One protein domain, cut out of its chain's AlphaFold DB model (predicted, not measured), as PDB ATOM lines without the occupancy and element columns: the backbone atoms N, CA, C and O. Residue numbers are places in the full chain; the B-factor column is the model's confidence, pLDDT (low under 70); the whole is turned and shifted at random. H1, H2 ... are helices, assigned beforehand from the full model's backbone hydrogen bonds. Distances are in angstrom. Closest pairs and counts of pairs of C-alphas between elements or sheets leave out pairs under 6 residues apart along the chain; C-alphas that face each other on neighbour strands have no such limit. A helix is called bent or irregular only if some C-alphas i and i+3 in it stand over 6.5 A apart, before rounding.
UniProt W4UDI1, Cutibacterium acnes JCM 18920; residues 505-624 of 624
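AT A GLANCE: This is residues 505 to 624 of the 624 residues of a protein of Cutibacterium acnes JCM 18920 (UniProt W4UDI1). What shape do these helices make? Three helices that run the same way, H2, H4 and H7, lie side by side in a row with H4 in the middle, and the bent H3, with H5 and H6, forms a second, more crossed layer over one side of that row. H1 packs on H2 at one end of the longest axis, and H8 lies at the other end near H5, where it touches no helix. How is the whole made up? The printed part has 120 residues with eight named helices, H1 to H8 in order along the chain, and no named strand, and its class is all helix. It is compact, with a radius of gyration of the C-alphas of 13.7 A, and it spans 42 by 32 by 23 A.

HOW THE PARTS SIT: What do the first helices meet? H1, residues 506 to 515, touches residues 521 to 525 alone of H2, residues 521 to 532, at a steep tilt of 65 degrees, opposite ways; the closest C-alphas are those of Lys 510 and Glu 521, 5.2 A apart. H3, residues 537 to 554, was assigned as one helix by its hydrogen bonds but is bent, with C-alphas 544 and 547 7.3 A apart, into arms H3a, residues 537 to 544, and H3b, residues 547 to 554. H2 and H3a form a helical hairpin at a steep tilt of 45 degrees; only residues 531 to 532 of H2 touch H3a, and the closest C-alphas are those of Thr 532 and Thr 543, 5.1 A apart. What touches H4? H4, residues 559 to 573, touches H2 at a shallow tilt of 25 degrees, the same way, with the C-alphas of His 527 and Leu 564 closest at 6.4 A. With residues 594 to 599 alone, H6, residues 587 to 599, touches H4 at a steep tilt of 62 degrees, and the C-alphas of Gly 562 and Ser 598 are closest at 3.9 A. H7, residues 601 to 609, touches H4 at a shallow tilt of 14 degrees, the same way, with the C-alphas of Val 569 and Thr 608 closest at 5.7 A. Where are H5 and H8? H5, residues 577 to 585, only just touches H3a, with 3 pairs of C-alphas within 8 A, the closest being those of Ala 538 and Leu 580, 6.8 A apart. H5 and H6 touch only at the corner, where the C-alphas of Leu 583 and Ala 590 are closest at 4.8 A. H8, residues 613 to 622, is near H5 and only just apart from H7, at 8.4 A. Do the backbones bear the helices out? Every O i to N i+4 pair is within hydrogen-bond range in H1, H2, H3a, H3b, H4, H5, H6 and H7. In H8 it is 1 of 6, beside 4 of 7 O i to N i+3 pairs.

IN THESE COORDINATES: Where does the first helix begin? H1 begins at C-alpha 506, (27.036, -18.359, -3.869), and measures 14.4 A. How long are the others? H2 measures 15.9 A, each arm of H3 10.7 A, and H4 20.6 A, from C-alpha 559 at (32.378, -22.715, -21.042). H5 measures 11.7 A, H6 18.3 A and H7 12.2 A. Where does the last one end? H8 measures 15.7 A and ends at C-alpha 622, (51.534, -18.037, -32.092).

THE WHOLE: How far does it reach? The two C-alphas farthest apart are those of Glu 507 and Ser 614, at 42.6 A. Is the backbone continuous? The printed part has no cut, and each link from H1 to H8 is tight. Where is confidence low? The mean pLDDT of the printed part is 77.4, and residues 505 to 508, 585, 587 and 609 to 624 are under 70.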
ATOM      1  N   SER A 505      26.782 -13.513  -3.305       61.38
ATOM      2  CA  SER A 505      26.518 -14.770  -2.608       61.38
ATOM      3  C   SER A 505      26.692 -15.947  -3.576       61.38
ATOM      4  O   SER A 505      26.580 -15.776  -4.793       61.38
ATOM      5  N   ALA A 506      26.923 -17.152  -3.046       65.88
ATOM      6  CA  ALA A 506      27.036 -18.359  -3.869       65.88
ATOM      7  C   ALA A 506      25.823 -18.528  -4.806       65.88
ATOM      8  O   ALA A 506      25.993 -18.785  -5.991       65.88
ATOM      9  N   GLU A 507      24.609 -18.276  -4.310       65.38
ATOM     10  CA  GLU A 507      23.377 -18.403  -5.097       65.38
ATOM     11  C   GLU A 507      23.288 -17.384  -6.244       65.38
ATOM     12  O   GLU A 507      22.908 -17.722  -7.361       65.38
ATOM     13  N   ALA A 508      23.707 -16.137  -6.011       65.75
ATOM     14  CA  ALA A 508      23.732 -15.122  -7.060       65.75
ATOM     15  C   ALA A 508      24.798 -15.440  -8.127       65.75
ATOM     16  O   ALA A 508      24.582 -15.219  -9.320       65.75
ATOM     17  N   ALA A 509      25.939 -15.994  -7.711       71.25
ATOM     18  CA  ALA A 509      27.000 -16.405  -8.621       71.25
ATOM     19  C   ALA A 509      26.572 -17.578  -9.526       71.25
ATOM     20  O   ALA A 509      26.899 -17.562 -10.713       71.25
ATOM     21  N   LYS A 510      25.774 -18.530  -9.018       76.12
ATOM     22  CA  LYS A 510      25.146 -19.596  -9.823       76.12
ATOM     23  C   LYS A 510      24.244 -19.045 -10.926       76.12
ATOM     24  O   LYS A 510      24.455 -19.336 -12.101       76.12
ATOM     25  N   VAL A 511      23.325 -18.146 -10.565       74.00
ATOM     26  CA  VAL A 511      22.425 -17.478 -11.524       74.00
ATOM     27  C   VAL A 511      23.211 -16.762 -12.627       74.00
ATOM     28  O   VAL A 511      22.833 -16.807 -13.798       74.00
ATOM     29  N   ARG A 512      24.336 -16.126 -12.282       72.31
ATOM     30  CA  ARG A 512      25.197 -15.450 -13.260       72.31
ATOM     31  C   ARG A 512      25.948 -16.422 -14.166       72.31
ATOM     32  O   ARG A 512      26.068 -16.142 -15.354       72.31
ATOM     33  N   LEU A 513      26.440 -17.543 -13.638       79.75
ATOM     34  CA  LEU A 513      27.048 -18.602 -14.447       79.75
ATOM     35  C   LEU A 513      26.045 -19.144 -15.471       79.75
ATOM     36  O   LEU A 513      26.374 -19.212 -16.653       79.75
ATOM     37  N   ASN A 514      24.803 -19.402 -15.055       80.25
ATOM     38  CA  ASN A 514      23.731 -19.803 -15.968       80.25
ATOM     39  C   ASN A 514      23.503 -18.765 -17.078       80.25
ATOM     40  O   ASN A 514      23.512 -19.093 -18.262       80.25
ATOM     41  N   ALA A 515      23.372 -17.489 -16.696       76.38
ATOM     42  CA  ALA A 515      23.149 -16.391 -17.634       76.38
ATOM     43  C   ALA A 515      24.304 -16.203 -18.635       76.38
ATOM     44  O   ALA A 515      24.084 -15.730 -19.748       76.38
ATOM     45  N   LEU A 516      25.526 -16.581 -18.250       75.56
ATOM     46  CA  LEU A 516      26.712 -16.596 -19.105       75.56
ATOM     47  C   LEU A 516      26.831 -17.871 -19.963       75.56
ATOM     48  O   LEU A 516      27.764 -17.975 -20.749       75.56
ATOM     49  N   GLY A 517      25.918 -18.837 -19.845       80.00
ATOM     50  CA  GLY A 517      25.930 -20.060 -20.652       80.00
ATOM     51  C   GLY A 517      26.737 -21.222 -20.062       80.00
ATOM     52  O   GLY A 517      27.068 -22.154 -20.790       80.00
ATOM     53  N   PHE A 518      27.051 -21.190 -18.763       87.19
ATOM     54  CA  PHE A 518      27.575 -22.354 -18.042       87.19
ATOM     55  C   PHE A 518      26.426 -23.290 -17.657       87.19
ATOM     56  O   PHE A 518      25.378 -22.837 -17.196       87.19
ATOM     57  N   HIS A 519      26.622 -24.595 -17.838       86.94
ATOM     58  CA  HIS A 519      25.592 -25.606 -17.601       86.94
ATOM     59  C   HIS A 519      25.724 -26.312 -16.243       86.94
ATOM     60  O   HIS A 519      24.717 -26.791 -15.724       86.94
ATOM     61  N   ASP A 520      26.928 -26.388 -15.661       89.06
ATOM     62  CA  ASP A 520      27.184 -26.982 -14.337       89.06
ATOM     63  C   ASP A 520      27.661 -25.901 -13.355       89.06
ATOM     64  O   ASP A 520      28.848 -25.744 -13.053       89.06
ATOM     65  N   GLU A 521      26.702 -25.120 -12.856       85.75
ATOM     66  CA  GLU A 521      26.932 -23.978 -11.961       85.75
ATOM     67  C   GLU A 521      27.628 -24.386 -10.652       85.75
ATOM     68  O   GLU A 521      28.477 -23.655 -10.137       85.75
ATOM     69  N   ASP A 522      27.311 -25.573 -10.128       84.12
ATOM     70  CA  ASP A 522      27.907 -26.103  -8.902       84.12
ATOM     71  C   ASP A 522      29.382 -26.471  -9.107       84.12
ATOM     72  O   ASP A 522      30.224 -26.184  -8.249       84.12
ATOM     73  N   ALA A 523      29.731 -27.112 -10.229       86.88
ATOM     74  CA  ALA A 523      31.129 -27.361 -10.574       86.88
ATOM     75  C   ALA A 523      31.877 -26.064 -10.882       86.88
ATOM     76  O   ALA A 523      33.004 -25.890 -10.405       86.88
ATOM     77  N   GLY A 524      31.238 -25.143 -11.605       87.00
ATOM     78  CA  GLY A 524      31.780 -23.825 -11.906       87.00
ATOM     79  C   GLY A 524      32.152 -23.056 -10.640       87.00
ATOM     80  O   GLY A 524      33.289 -22.601 -10.515       87.00
ATOM     81  N   LEU A 525      31.256 -23.008  -9.650       84.75
ATOM     82  CA  LEU A 525      31.543 -22.395  -8.353       84.75
ATOM     83  C   LEU A 525      32.718 -23.044  -7.632       84.75
ATOM     84  O   LEU A 525      33.621 -22.332  -7.202       84.75
ATOM     85  N   ARG A 526      32.774 -24.380  -7.557       86.38
ATOM     86  CA  ARG A 526      33.918 -25.075  -6.937       86.38
ATOM     87  C   ARG A 526      35.238 -24.749  -7.636       86.38
ATOM     88  O   ARG A 526      36.287 -24.720  -6.994       86.38
ATOM     89  N   HIS A 527      35.226 -24.552  -8.956       90.88
ATOM     90  CA  HIS A 527      36.418 -24.164  -9.712       90.88
ATOM     91  C   HIS A 527      36.827 -22.717  -9.449       90.88
ATOM     92  O   HIS A 527      38.018 -22.457  -9.284       90.88
ATOM     93  N   ILE A 528      35.859 -21.805  -9.363       86.44
ATOM     94  CA  ILE A 528      36.097 -20.412  -8.982       86.44
ATOM     95  C   ILE A 528      36.666 -20.360  -7.565       86.44
ATOM     96  O   ILE A 528      37.746 -19.810  -7.385       86.44
ATOM     97  N   GLU A 529      36.014 -20.999  -6.592       83.62
ATOM     98  CA  GLU A 529      36.469 -21.057  -5.199       83.62
ATOM     99  C   GLU A 529      37.891 -21.608  -5.087       83.62
ATOM    100  O   GLU A 529      38.703 -21.046  -4.358       83.62
ATOM    101  N   ALA A 530      38.241 -22.654  -5.840       86.69
ATOM    102  CA  ALA A 530      39.599 -23.197  -5.838       86.69
ATOM    103  C   ALA A 530      40.660 -22.198  -6.344       86.69
ATOM    104  O   ALA A 530      41.814 -22.273  -5.926       86.69
ATOM    105  N   LEU A 531      40.285 -21.270  -7.230       85.81
ATOM    106  CA  LEU A 531      41.174 -20.248  -7.796       85.81
ATOM    107  C   LEU A 531      41.179 -18.941  -6.992       85.81
ATOM    108  O   LEU A 531      42.141 -18.178  -7.052       85.81
ATOM    109  N   THR A 532      40.111 -18.658  -6.249       83.31
ATOM    110  CA  THR A 532      39.936 -17.387  -5.530       83.31
ATOM    111  C   THR A 532      40.070 -17.515  -4.013       83.31
ATOM    112  O   THR A 532      40.169 -16.500  -3.323       83.31
ATOM    113  N   SER A 533      40.153 -18.735  -3.474       79.56
ATOM    114  CA  SER A 533      40.344 -18.964  -2.039       79.56
ATOM    115  C   SER A 533      41.814 -18.888  -1.635       79.56
ATOM    116  O   SER A 533      42.663 -19.628  -2.129       79.56
ATOM    117  N   GLY A 534      42.109 -18.022  -0.666       80.56
ATOM    118  CA  GLY A 534      43.435 -17.865  -0.070       80.56
ATOM    119  C   GLY A 534      43.979 -16.444  -0.183       80.56
ATOM    120  O   GLY A 534      43.305 -15.520  -0.625       80.56
ATOM    121  N   THR A 535      45.228 -16.255   0.245       75.94
ATOM    122  CA  THR A 535      45.875 -14.931   0.314       75.94
ATOM    123  C   THR A 535      47.100 -14.810  -0.593       75.94
ATOM    124  O   THR A 535      47.783 -13.781  -0.580       75.94
ATOM    125  N   SER A 536      47.394 -15.834  -1.402       82.62
ATOM    126  CA  SER A 536      48.560 -15.833  -2.288       82.62
ATOM    127  C   SER A 536      48.423 -14.793  -3.406       82.62
ATOM    128  O   SER A 536      47.337 -14.314  -3.741       82.62
ATOM    129  N   ARG A 537      49.552 -14.423  -4.021       76.06
ATOM    130  CA  ARG A 537      49.545 -13.477  -5.147       76.06
ATOM    131  C   ARG A 537      48.809 -14.048  -6.361       76.06
ATOM    132  O   ARG A 537      48.128 -13.291  -7.048       76.06
ATOM    133  N   ALA A 538      48.975 -15.342  -6.633       81.81
ATOM    134  CA  ALA A 538      48.292 -16.017  -7.733       81.81
ATOM    135  C   ALA A 538      46.769 -15.934  -7.559       81.81
ATOM    136  O   ALA A 538      46.086 -15.505  -8.486       81.81
ATOM    137  N   VAL A 539      46.280 -16.200  -6.342       82.12
ATOM    138  CA  VAL A 539      44.857 -16.115  -5.983       82.12
ATOM    139  C   VAL A 539      44.302 -14.709  -6.192       82.12
ATOM    140  O   VAL A 539      43.257 -14.546  -6.814       82.12
ATOM    141  N   ARG A 540      45.014 -13.658  -5.759       76.50
ATOM    142  CA  ARG A 540      44.552 -12.274  -5.981       76.50
ATOM    143  C   ARG A 540      44.461 -11.912  -7.464       76.50
ATOM    144  O   ARG A 540      43.495 -11.282  -7.883       76.50
ATOM    145  N   ILE A 541      45.444 -12.334  -8.264       77.88
ATOM    146  CA  ILE A 541      45.432 -12.122  -9.719       77.88
ATOM    147  C   ILE A 541      44.253 -12.868 -10.347       77.88
ATOM    148  O   ILE A 541      43.507 -12.275 -11.118       77.88
ATOM    149  N   GLN A 542      44.059 -14.137  -9.998       84.06
ATOM    150  CA  GLN A 542      42.943 -14.940 -10.496       84.06
ATOM    151  C   GLN A 542      41.599 -14.345 -10.092       84.06
ATOM    152  O   GLN A 542      40.725 -14.240 -10.939       84.06
ATOM    153  N   THR A 543      41.459 -13.870  -8.856       78.06
ATOM    154  CA  THR A 543      40.249 -13.198  -8.361       78.06
ATOM    155  C   THR A 543      39.945 -11.937  -9.163       78.06
ATOM    156  O   THR A 543      38.826 -11.766  -9.637       78.06
ATOM    157  N   ALA A 544      40.948 -11.084  -9.393       73.12
ATOM    158  CA  ALA A 544      40.777  -9.865 -10.182       73.12
ATOM    159  C   ALA A 544      40.454 -10.148 -11.664       73.12
ATOM    160  O   ALA A 544      39.739  -9.371 -12.292       73.12
ATOM    161  N   LEU A 545      40.977 -11.246 -12.222       79.06
ATOM    162  CA  LEU A 545      40.753 -11.658 -13.612       79.06
ATOM    163  C   LEU A 545      39.487 -12.485 -13.817       79.06
ATOM    164  O   LEU A 545      38.991 -12.539 -14.943       79.06
ATOM    165  N   MET A 546      38.983 -13.135 -12.766       84.75
ATOM    166  CA  MET A 546      37.921 -14.135 -12.849       84.75
ATOM    167  C   MET A 546      36.722 -13.637 -13.649       84.75
ATOM    168  O   MET A 546      36.294 -14.341 -14.561       84.75
ATOM    169  N   PRO A 547      36.216 -12.417 -13.416       76.06
ATOM    170  CA  PRO A 547      35.036 -11.990 -14.142       76.06
ATOM    171  C   PRO A 547      35.260 -11.817 -15.652       76.06
ATOM    172  O   PRO A 547      34.386 -12.154 -16.445       76.06
ATOM    173  N   ALA A 548      36.444 -11.342 -16.056       77.62
ATOM    174  CA  ALA A 548      36.820 -11.234 -17.465       77.62
ATOM    175  C   ALA A 548      37.004 -12.623 -18.096       77.62
ATOM    176  O   ALA A 548      36.514 -12.877 -19.192       77.62
ATOM    177  N   MET A 549      37.656 -13.537 -17.370       85.75
ATOM    178  CA  MET A 549      37.834 -14.924 -17.796       85.75
ATOM    179  C   MET A 549      36.492 -15.628 -17.996       85.75
ATOM    180  O   MET A 549      36.317 -16.277 -19.019       85.75
ATOM    181  N   LEU A 550      35.535 -15.476 -17.076       85.31
ATOM    182  CA  LEU A 550      34.204 -16.076 -17.205       85.31
ATOM    183  C   LEU A 550      33.476 -15.581 -18.459       85.31
ATOM    184  O   LEU A 550      32.920 -16.398 -19.186       85.31
ATOM    185  N   ALA A 551      33.539 -14.278 -18.751       81.69
ATOM    186  CA  ALA A 551      32.959 -13.719 -19.970       81.69
ATOM    187  C   ALA A 551      33.628 -14.272 -21.244       81.69
ATOM    188  O   ALA A 551      32.944 -14.661 -22.182       81.69
ATOM    189  N   TRP A 552      34.959 -14.376 -21.283       87.69
ATOM    190  CA  TRP A 552      35.656 -14.914 -22.460       87.69
ATOM    191  C   TRP A 552      35.483 -16.422 -22.644       87.69
ATOM    192  O   TRP A 552      35.502 -16.917 -23.769       87.69
ATOM    193  N   LEU A 553      35.356 -17.170 -21.548       90.06
ATOM    194  CA  LEU A 553      35.071 -18.601 -21.588       90.06
ATOM    195  C   LEU A 553      33.646 -18.862 -22.091       90.06
ATOM    196  O   LEU A 553      33.455 -19.805 -22.858       90.06
ATOM    197  N   ALA A 554      32.693 -18.008 -21.703       85.94
ATOM    198  CA  ALA A 554      31.302 -18.024 -22.154       85.94
ATOM    199  C   ALA A 554      31.144 -17.819 -23.670       85.94
ATOM    200  O   ALA A 554      30.288 -18.447 -24.281       85.94
ATOM    201  N   ASP A 555      32.009 -17.012 -24.295       85.06
ATOM    202  CA  ASP A 555      32.030 -16.837 -25.757       85.06
ATOM    203  C   ASP A 555      32.510 -18.099 -26.514       85.06
ATOM    204  O   ASP A 555      32.431 -18.177 -27.743       85.06
ATOM    205  N   GLY A 556      33.059 -19.086 -25.800       85.69
ATOM    206  CA  GLY A 556      33.563 -20.337 -26.359       85.69
ATOM    207  C   GLY A 556      32.511 -21.447 -26.474       85.69
ATOM    208  O   GLY A 556      31.461 -21.396 -25.845       85.69
ATOM    209  N   PRO A 557      32.801 -22.524 -27.228       87.50
ATOM    210  CA  PRO A 557      31.846 -23.609 -27.457       87.50
ATOM    211  C   PRO A 557      31.623 -24.513 -26.234       87.50
ATOM    212  O   PRO A 557      30.677 -25.296 -26.229       87.50
ATOM    213  N   SER A 558      32.498 -24.465 -25.221       90.25
ATOM    214  CA  SER A 558      32.342 -25.234 -23.980       90.25
ATOM    215  C   SER A 558      32.844 -24.449 -22.753       90.25
ATOM    216  O   SER A 558      33.988 -24.643 -22.321       90.25
ATOM    217  N   PRO A 559      32.006 -23.563 -22.179       91.25
ATOM    218  CA  PRO A 559      32.378 -22.715 -21.042       91.25
ATOM    219  C   PRO A 559      32.770 -23.511 -19.788       91.25
ATOM    220  O   PRO A 559      33.837 -23.266 -19.217       91.25
ATOM    221  N   ASP A 560      31.980 -24.524 -19.405       91.31
ATOM    222  CA  ASP A 560      32.248 -25.371 -18.228       91.31
ATOM    223  C   ASP A 560      33.600 -26.086 -18.327       91.31
ATOM    224  O   ASP A 560      34.403 -26.087 -17.388       91.31
ATOM    225  N   HIS A 561      33.894 -26.660 -19.501       91.50
ATOM    226  CA  HIS A 561      35.182 -27.301 -19.746       91.50
ATOM    227  C   HIS A 561      36.326 -26.291 -19.693       91.50
ATOM    228  O   HIS A 561      37.359 -26.571 -19.087       91.50
ATOM    229  N   GLY A 562      36.135 -25.118 -20.296       92.19
ATOM    230  CA  GLY A 562      37.138 -24.068 -20.306       92.19
ATOM    231  C   GLY A 562      37.488 -23.557 -18.904       92.19
ATOM    232  O   GLY A 562      38.664 -23.323 -18.626       92.19
ATOM    233  N   LEU A 563      36.517 -23.461 -17.990       92.81
ATOM    234  CA  LEU A 563      36.759 -23.073 -16.596       92.81
ATOM    235  C   LEU A 563      37.511 -24.154 -15.807       92.81
ATOM    236  O   LEU A 563      38.470 -23.842 -15.096       92.81
ATOM    237  N   LEU A 564      37.147 -25.429 -15.978       93.00
ATOM    238  CA  LEU A 564      37.915 -26.545 -15.416       93.00
ATOM    239  C   LEU A 564      39.358 -26.548 -15.947       93.00
ATOM    240  O   LEU A 564      40.309 -26.667 -15.174       93.00
ATOM    241  N   ALA A 565      39.527 -26.385 -17.258       91.56
ATOM    242  CA  ALA A 565      40.832 -26.345 -17.900       91.56
ATOM    243  C   ALA A 565      41.666 -25.150 -17.416       91.56
ATOM    244  O   ALA A 565      42.862 -25.288 -17.159       91.56
ATOM    245  N   PHE A 566      41.037 -23.987 -17.219       92.38
ATOM    246  CA  PHE A 566      41.696 -22.816 -16.647       92.38
ATOM    247  C   PHE A 566      42.208 -23.087 -15.237       92.38
ATOM    248  O   PHE A 566      43.351 -22.738 -14.930       92.38
ATOM    249  N   ARG A 567      41.406 -23.767 -14.409       91.38
ATOM    250  CA  ARG A 567      41.833 -24.208 -13.083       91.38
ATOM    251  C   ARG A 567      43.029 -25.152 -13.161       91.38
ATOM    252  O   ARG A 567      44.030 -24.906 -12.500       91.38
ATOM    253  N   GLN A 568      42.958 -26.187 -13.991       90.00
ATOM    254  CA  GLN A 568      44.032 -27.176 -14.129       90.00
ATOM    255  C   GLN A 568      45.343 -26.543 -14.610       90.00
ATOM    256  O   GLN A 568      46.407 -26.816 -14.056       90.00
ATOM    257  N   VAL A 569      45.277 -25.663 -15.613       88.31
ATOM    258  CA  VAL A 569      46.445 -24.920 -16.110       88.31
ATOM    259  C   VAL A 569      46.986 -23.981 -15.033       88.31
ATOM    260  O   VAL A 569      48.198 -23.902 -14.844       88.31
ATOM    261  N   SER A 570      46.104 -23.315 -14.289       88.75
ATOM    262  CA  SER A 570      46.475 -22.452 -13.169       88.75
ATOM    263  C   SER A 570      47.160 -23.210 -12.030       88.75
ATOM    264  O   SER A 570      48.166 -22.737 -11.512       88.75
ATOM    265  N   GLU A 571      46.665 -24.388 -11.656       87.69
ATOM    266  CA  GLU A 571      47.274 -25.254 -10.637       87.69
ATOM    267  C   GLU A 571      48.615 -25.829 -11.121       87.69
ATOM    268  O   GLU A 571      49.576 -25.908 -10.356       87.69
ATOM    269  N   ALA A 572      48.714 -26.187 -12.407       84.25
ATOM    270  CA  ALA A 572      49.926 -26.750 -12.998       84.25
ATOM    271  C   ALA A 572      51.050 -25.716 -13.173       84.25
ATOM    272  O   ALA A 572      52.217 -26.021 -12.919       84.25
ATOM    273  N   LEU A 573      50.714 -24.504 -13.624       82.62
ATOM    274  CA  LEU A 573      51.671 -23.412 -13.819       82.62
ATOM    275  C   LEU A 573      51.917 -22.621 -12.527       82.62
ATOM    276  O   LEU A 573      52.984 -22.017 -12.377       82.62
ATOM    277  N   GLY A 574      50.973 -22.660 -11.585       76.81
ATOM    278  CA  GLY A 574      51.091 -22.143 -10.226       76.81
ATOM    279  C   GLY A 574      51.555 -20.689 -10.167       76.81
ATOM    280  O   GLY A 574      51.043 -19.806 -10.856       76.81
ATOM    281  N   GLU A 575      52.584 -20.438  -9.358       75.69
ATOM    282  CA  GLU A 575      53.156 -19.104  -9.144       75.69
ATOM    283  C   GLU A 575      54.171 -18.672 -10.218       75.69
ATOM    284  O   GLU A 575      54.927 -17.717 -10.018       75.69
ATOM    285  N   SER A 576      54.205 -19.354 -11.370       82.81
ATOM    286  CA  SER A 576      55.141 -19.050 -12.455       82.81
ATOM    287  C   SER A 576      55.083 -17.564 -12.847       82.81
ATOM    288  O   SER A 576      54.063 -17.103 -13.373       82.81
ATOM    289  N   PRO A 577      56.181 -16.791 -12.683       76.31
ATOM    290  CA  PRO A 577      56.141 -15.340 -12.869       76.31
ATOM    291  C   PRO A 577      55.756 -14.896 -14.281       76.31
ATOM    292  O   PRO A 577      55.186 -13.821 -14.453       76.31
ATOM    293  N   TRP A 578      56.088 -15.688 -15.306       79.88
ATOM    294  CA  TRP A 578      55.723 -15.391 -16.692       79.88
ATOM    295  C   TRP A 578      54.223 -15.587 -16.939       79.88
ATOM    296  O   TRP A 578      53.610 -14.717 -17.548       79.88
ATOM    297  N   TYR A 579      53.630 -16.660 -16.409       83.31
ATOM    298  CA  TYR A 579      52.216 -16.987 -16.584       83.31
ATOM    299  C   TYR A 579      51.329 -15.936 -15.917       83.31
ATOM    300  O   TYR A 579      50.487 -15.326 -16.572       83.31
ATOM    301  N   LEU A 580      51.601 -15.628 -14.645       81.50
ATOM    302  CA  LEU A 580      50.851 -14.617 -13.897       81.50
ATOM    303  C   LEU A 580      50.981 -13.211 -14.498       81.50
ATOM    304  O   LEU A 580      50.034 -12.427 -14.455       81.50
ATOM    305  N   ARG A 581      52.152 -12.864 -15.052       74.06
ATOM    306  CA  ARG A 581      52.317 -11.601 -15.789       74.06
ATOM    307  C   ARG A 581      51.478 -11.590 -17.053       74.06
ATOM    308  O   ARG A 581      50.796 -10.607 -17.298       74.06
ATOM    309  N   ALA A 582      51.528 -12.660 -17.829       77.25
ATOM    310  CA  ALA A 582      50.888 -12.693 -19.125       77.25
ATOM    311  C   ALA A 582      49.352 -12.771 -19.013       77.25
ATOM    312  O   ALA A 582      48.659 -12.108 -19.773       77.25
ATOM    313  N   LEU A 583      48.808 -13.451 -17.995       78.31
ATOM    314  CA  LEU A 583      47.374 -13.405 -17.679       78.31
ATOM    315  C   LEU A 583      46.856 -11.992 -17.360       78.31
ATOM    316  O   LEU A 583      45.720 -11.662 -17.681       78.31
ATOM    317  N   ARG A 584      47.667 -11.163 -16.696       75.12
ATOM    318  CA  ARG A 584      47.226  -9.846 -16.221       75.12
ATOM    319  C   ARG A 584      47.564  -8.704 -17.176       75.12
ATOM    320  O   ARG A 584      46.717  -7.862 -17.456       75.12
ATOM    321  N   ASP A 585      48.819  -8.650 -17.609       65.56
ATOM    322  CA  ASP A 585      49.396  -7.510 -18.328       65.56
ATOM    323  C   ASP A 585      49.278  -7.676 -19.855       65.56
ATOM    324  O   ASP A 585      49.380  -6.701 -20.594       65.56
ATOM    325  N   GLU A 586      49.062  -8.903 -20.344       70.31
ATOM    326  CA  GLU A 586      48.843  -9.203 -21.763       70.31
ATOM    327  C   GLU A 586      47.402  -9.697 -21.953       70.31
ATOM    328  O   GLU A 586      47.165 -10.856 -22.276       70.31
ATOM    329  N   GLY A 587      46.408  -8.824 -21.741       66.12
ATOM    330  CA  GLY A 587      44.991  -9.226 -21.743       66.12
ATOM    331  C   GLY A 587      44.521  -9.916 -23.035       66.12
ATOM    332  O   GLY A 587      43.668 -10.794 -22.976       66.12
ATOM    333  N   ALA A 588      45.142  -9.623 -24.184       73.31
ATOM    334  CA  ALA A 588      44.914 -10.374 -25.421       73.31
ATOM    335  C   ALA A 588      45.360 -11.844 -25.310       73.31
ATOM    336  O   ALA A 588      44.704 -12.732 -25.845       73.31
ATOM    337  N   MET A 589      46.456 -12.119 -24.599       81.38
ATOM    338  CA  MET A 589      46.913 -13.479 -24.340       81.38
ATOM    339  C   MET A 589      45.975 -14.203 -23.370       81.38
ATOM    340  O   MET A 589      45.673 -15.369 -23.597       81.38
ATOM    341  N   ALA A 590      45.482 -13.528 -22.327       81.44
ATOM    342  CA  ALA A 590      44.498 -14.101 -21.405       81.44
ATOM    343  C   ALA A 590      43.177 -14.444 -22.116       81.44
ATOM    344  O   ALA A 590      42.657 -15.546 -21.955       81.44
ATOM    345  N   GLN A 591      42.696 -13.550 -22.983       82.81
ATOM    346  CA  GLN A 591      41.524 -13.791 -23.821       82.81
ATOM    347  C   GLN A 591      41.754 -14.948 -24.804       82.81
ATOM    348  O   GLN A 591      40.931 -15.855 -24.893       82.81
ATOM    349  N   ARG A 592      42.892 -14.976 -25.513       86.06
ATOM    350  CA  ARG A 592      43.239 -16.099 -26.404       86.06
ATOM    351  C   ARG A 592      43.373 -17.408 -25.636       86.06
ATOM    352  O   ARG A 592      42.963 -18.445 -26.145       86.06
ATOM    353  N   LEU A 593      43.923 -17.373 -24.423       88.00
ATOM    354  CA  LEU A 593      43.978 -18.537 -23.551       88.00
ATOM    355  C   LEU A 593      42.561 -19.017 -23.234       88.00
ATOM    356  O   LEU A 593      42.295 -20.189 -23.444       88.00
ATOM    357  N   ALA A 594      41.645 -18.138 -22.819       89.00
ATOM    358  CA  ALA A 594      40.248 -18.509 -22.583       89.00
ATOM    359  C   ALA A 594      39.614 -19.183 -23.816       89.00
ATOM    360  O   ALA A 594      39.024 -20.250 -23.681       89.00
ATOM    361  N   VAL A 595      39.838 -18.638 -25.019       87.56
ATOM    362  CA  VAL A 595      39.388 -19.251 -26.283       87.56
ATOM    363  C   VAL A 595      40.001 -20.637 -26.491       87.56
ATOM    364  O   VAL A 595      39.295 -21.579 -26.833       87.56
ATOM    365  N   VAL A 596      41.308 -20.811 -26.280       90.94
ATOM    366  CA  VAL A 596      41.972 -22.120 -26.427       90.94
ATOM    367  C   VAL A 596      41.420 -23.138 -25.426       90.94
ATOM    368  O   VAL A 596      41.139 -24.277 -25.797       90.94
ATOM    369  N   LEU A 597      41.242 -22.728 -24.170       92.38
ATOM    370  CA  LEU A 597      40.769 -23.594 -23.091       92.38
ATOM    371  C   LEU A 597      39.316 -24.037 -23.304       92.38
ATOM    372  O   LEU A 597      38.989 -25.188 -23.027       92.38
ATOM    373  N   SER A 598      38.453 -23.161 -23.824       91.06
ATOM    374  CA  SER A 598      37.052 -23.493 -24.113       91.06
ATOM    375  C   SER A 598      36.860 -24.280 -25.416       91.06
ATOM    376  O   SER A 598      35.789 -24.850 -25.622       91.06
ATOM    377  N   THR A 599      37.876 -24.352 -26.289       90.12
ATOM    378  CA  THR A 599      37.776 -24.988 -27.619       90.12
ATOM    379  C   THR A 599      38.522 -26.316 -27.764       90.12
ATOM    380  O   THR A 599      38.099 -27.139 -28.577       90.12
ATOM    381  N   SER A 600      39.622 -26.569 -27.037       90.00
ATOM    382  CA  SER A 600      40.499 -27.719 -27.331       90.00
ATOM    383  C   SER A 600      41.083 -28.424 -26.104       90.00
ATOM    384  O   SER A 600      42.076 -27.984 -25.527       90.00
ATOM    385  N   ARG A 601      40.560 -29.623 -25.800       85.38
ATOM    386  CA  ARG A 601      41.106 -30.545 -24.778       85.38
ATOM    387  C   ARG A 601      42.576 -30.899 -25.016       85.38
ATOM    388  O   ARG A 601      43.376 -30.876 -24.090       85.38
ATOM    389  N   TYR A 602      42.951 -31.153 -26.270       84.50
ATOM    390  CA  TYR A 602      44.334 -31.484 -26.622       84.50
ATOM    391  C   TYR A 602      45.304 -30.344 -26.283       84.50
ATOM    392  O   TYR A 602      46.400 -30.583 -25.780       84.50
ATOM    393  N   ALA A 603      44.906 -29.090 -26.522       83.06
ATOM    394  CA  ALA A 603      45.737 -27.942 -26.173       83.06
ATOM    395  C   ALA A 603      45.915 -27.806 -24.649       83.06
ATOM    396  O   ALA A 603      47.012 -27.479 -24.195       83.06
ATOM    397  N   VAL A 604      44.872 -28.105 -23.867       83.56
ATOM    398  CA  VAL A 604      44.928 -28.143 -22.394       83.56
ATOM    399  C   VAL A 604      45.930 -29.194 -21.912       83.56
ATOM    400  O   VAL A 604      46.777 -28.895 -21.067       83.56
ATOM    401  N   ASP A 605      45.902 -30.396 -22.488       81.88
ATOM    402  CA  ASP A 605      46.845 -31.469 -22.148       81.88
ATOM    403  C   ASP A 605      48.292 -31.061 -22.464       81.88
ATOM    404  O   ASP A 605      49.201 -31.249 -21.654       81.88
ATOM    405  N   VAL A 606      48.528 -30.412 -23.610       81.75
ATOM    406  CA  VAL A 606      49.861 -29.897 -23.965       81.75
ATOM    407  C   VAL A 606      50.352 -28.863 -22.942       81.75
ATOM    408  O   VAL A 606      51.509 -28.937 -22.515       81.75
ATOM    409  N   LEU A 607      49.484 -27.936 -22.518       79.31
ATOM    410  CA  LEU A 607      49.811 -26.885 -21.545       79.31
ATOM    411  C   LEU A 607      50.074 -27.429 -20.132       79.31
ATOM    412  O   LEU A 607      50.919 -26.888 -19.420       79.31
ATOM    413  N   THR A 608      49.385 -28.496 -19.725       77.06
ATOM    414  CA  THR A 608      49.511 -29.089 -18.380       77.06
ATOM    415  C   THR A 608      50.655 -30.106 -18.275       77.06
ATOM    416  O   THR A 608      51.293 -30.214 -17.223       77.06
ATOM    417  N   VAL A 609      50.981 -30.820 -19.361       69.00
ATOM    418  CA  VAL A 609      52.023 -31.867 -19.384       69.00
ATOM    419  C   VAL A 609      53.439 -31.290 -19.543       69.00
ATOM    420  O   VAL A 609      54.402 -31.832 -18.992       69.00
ATOM    421  N   HIS A 610      53.617 -30.172 -20.256       56.88
ATOM    422  CA  HIS A 610      54.947 -29.622 -20.559       56.88
ATOM    423  C   HIS A 610      55.417 -28.586 -19.519       56.88
ATOM    424  O   HIS A 610      55.479 -27.390 -19.785       56.88
ATOM    425  N   ARG A 611      55.862 -29.049 -18.341       55.22
ATOM    426  CA  ARG A 611      56.370 -28.212 -17.222       55.22
ATOM    427  C   ARG A 611      57.683 -27.427 -17.486       55.22
ATOM    428  O   ARG A 611      58.317 -26.980 -16.532       55.22
ATOM    429  N   ARG A 612      58.162 -27.280 -18.733       45.59
ATOM    430  CA  ARG A 612      59.469 -26.645 -19.038       45.59
ATOM    431  C   ARG A 612      59.330 -25.252 -19.689       45.59
ATOM    432  O   ARG A 612      58.775 -25.162 -20.784       45.59
ATOM    433  N   PRO A 613      59.931 -24.189 -19.109       45.91
ATOM    434  CA  PRO A 613      59.772 -22.800 -19.568       45.91
ATOM    435  C   PRO A 613      60.180 -22.521 -21.024       45.91
ATOM    436  O   PRO A 613      59.621 -21.636 -21.661       45.91
ATOM    437  N   SER A 614      61.144 -23.267 -21.573       41.88
ATOM    438  CA  SER A 614      61.805 -22.939 -22.845       41.88
ATOM    439  C   SER A 614      60.981 -23.213 -24.111       41.88
ATOM    440  O   SER A 614      61.356 -22.728 -25.175       41.88
ATOM    441  N   ARG A 615      59.859 -23.948 -24.029       43.59
ATOM    442  CA  ARG A 615      58.955 -24.190 -25.177       43.59
ATOM    443  C   ARG A 615      57.637 -23.408 -25.117       43.59
ATOM    444  O   ARG A 615      57.035 -23.182 -26.157       43.59
ATOM    445  N   CYS A 616      57.222 -22.886 -23.960       44.09
ATOM    446  CA  CYS A 616      56.107 -21.925 -23.919       44.09
ATOM    447  C   CYS A 616      56.470 -20.594 -24.601       44.09
ATOM    448  O   CYS A 616      55.594 -19.929 -25.149       44.09
ATOM    449  N   SER A 617      57.764 -20.253 -24.678       39.31
ATOM    450  CA  SER A 617      58.261 -19.098 -25.437       39.31
ATOM    451  C   SER A 617      58.031 -19.194 -26.956       39.31
ATOM    452  O   SER A 617      58.023 -18.166 -27.629       39.31
ATOM    453  N   SER A 618      57.814 -20.388 -27.524       40.16
ATOM    454  CA  SER A 618      57.408 -20.511 -28.935       40.16
ATOM    455  C   SER A 618      55.894 -20.375 -29.123       40.16
ATOM    456  O   SER A 618      55.461 -19.909 -30.173       40.16
ATOM    457  N   MET A 619      55.077 -20.692 -28.108       45.41
ATOM    458  CA  MET A 619      53.632 -20.407 -28.138       45.41
ATOM    459  C   MET A 619      53.335 -18.915 -27.965       45.41
ATOM    460  O   MET A 619      52.366 -18.442 -28.547       45.41
ATOM    461  N   THR A 620      54.189 -18.140 -27.286       43.12
ATOM    462  CA  THR A 620      54.080 -16.667 -27.286       43.12
ATOM    463  C   THR A 620      54.235 -16.044 -28.677       43.12
ATOM    464  O   THR A 620      53.817 -14.909 -28.859       43.12
ATOM    465  N   THR A 621      54.777 -16.759 -29.669       40.53
ATOM    466  CA  THR A 621      54.836 -16.285 -31.065       40.53
ATOM    467  C   THR A 621      53.556 -16.614 -31.845       40.53
ATOM    468  O   THR A 621      53.185 -15.853 -32.727       40.53
ATOM    469  N   SER A 622      52.847 -17.698 -31.503       39.47
ATOM    470  CA  SER A 622      51.534 -18.037 -32.092       39.47
ATOM    471  C   SER A 622      50.342 -17.411 -31.350       39.47
ATOM    472  O   SER A 622      49.254 -17.324 -31.910       39.47
ATOM    473  N   LEU A 623      50.530 -16.973 -30.100       40.69
ATOM    474  CA  LEU A 623      49.531 -16.291 -29.267       40.69
ATOM    475  C   LEU A 623      49.736 -14.763 -29.182       40.69
ATOM    476  O   LEU A 623      48.937 -14.105 -28.520       40.69
ATOM    477  N   ARG A 624      50.753 -14.196 -29.849       32.75
ATOM    478  CA  ARG A 624      50.895 -12.741 -30.062       32.75
ATOM    479  C   ARG A 624      50.143 -12.257 -31.285       32.75
ATOM    480  O   ARG A 624      49.946 -13.061 -32.219       32.75
TER     481      ARG A 624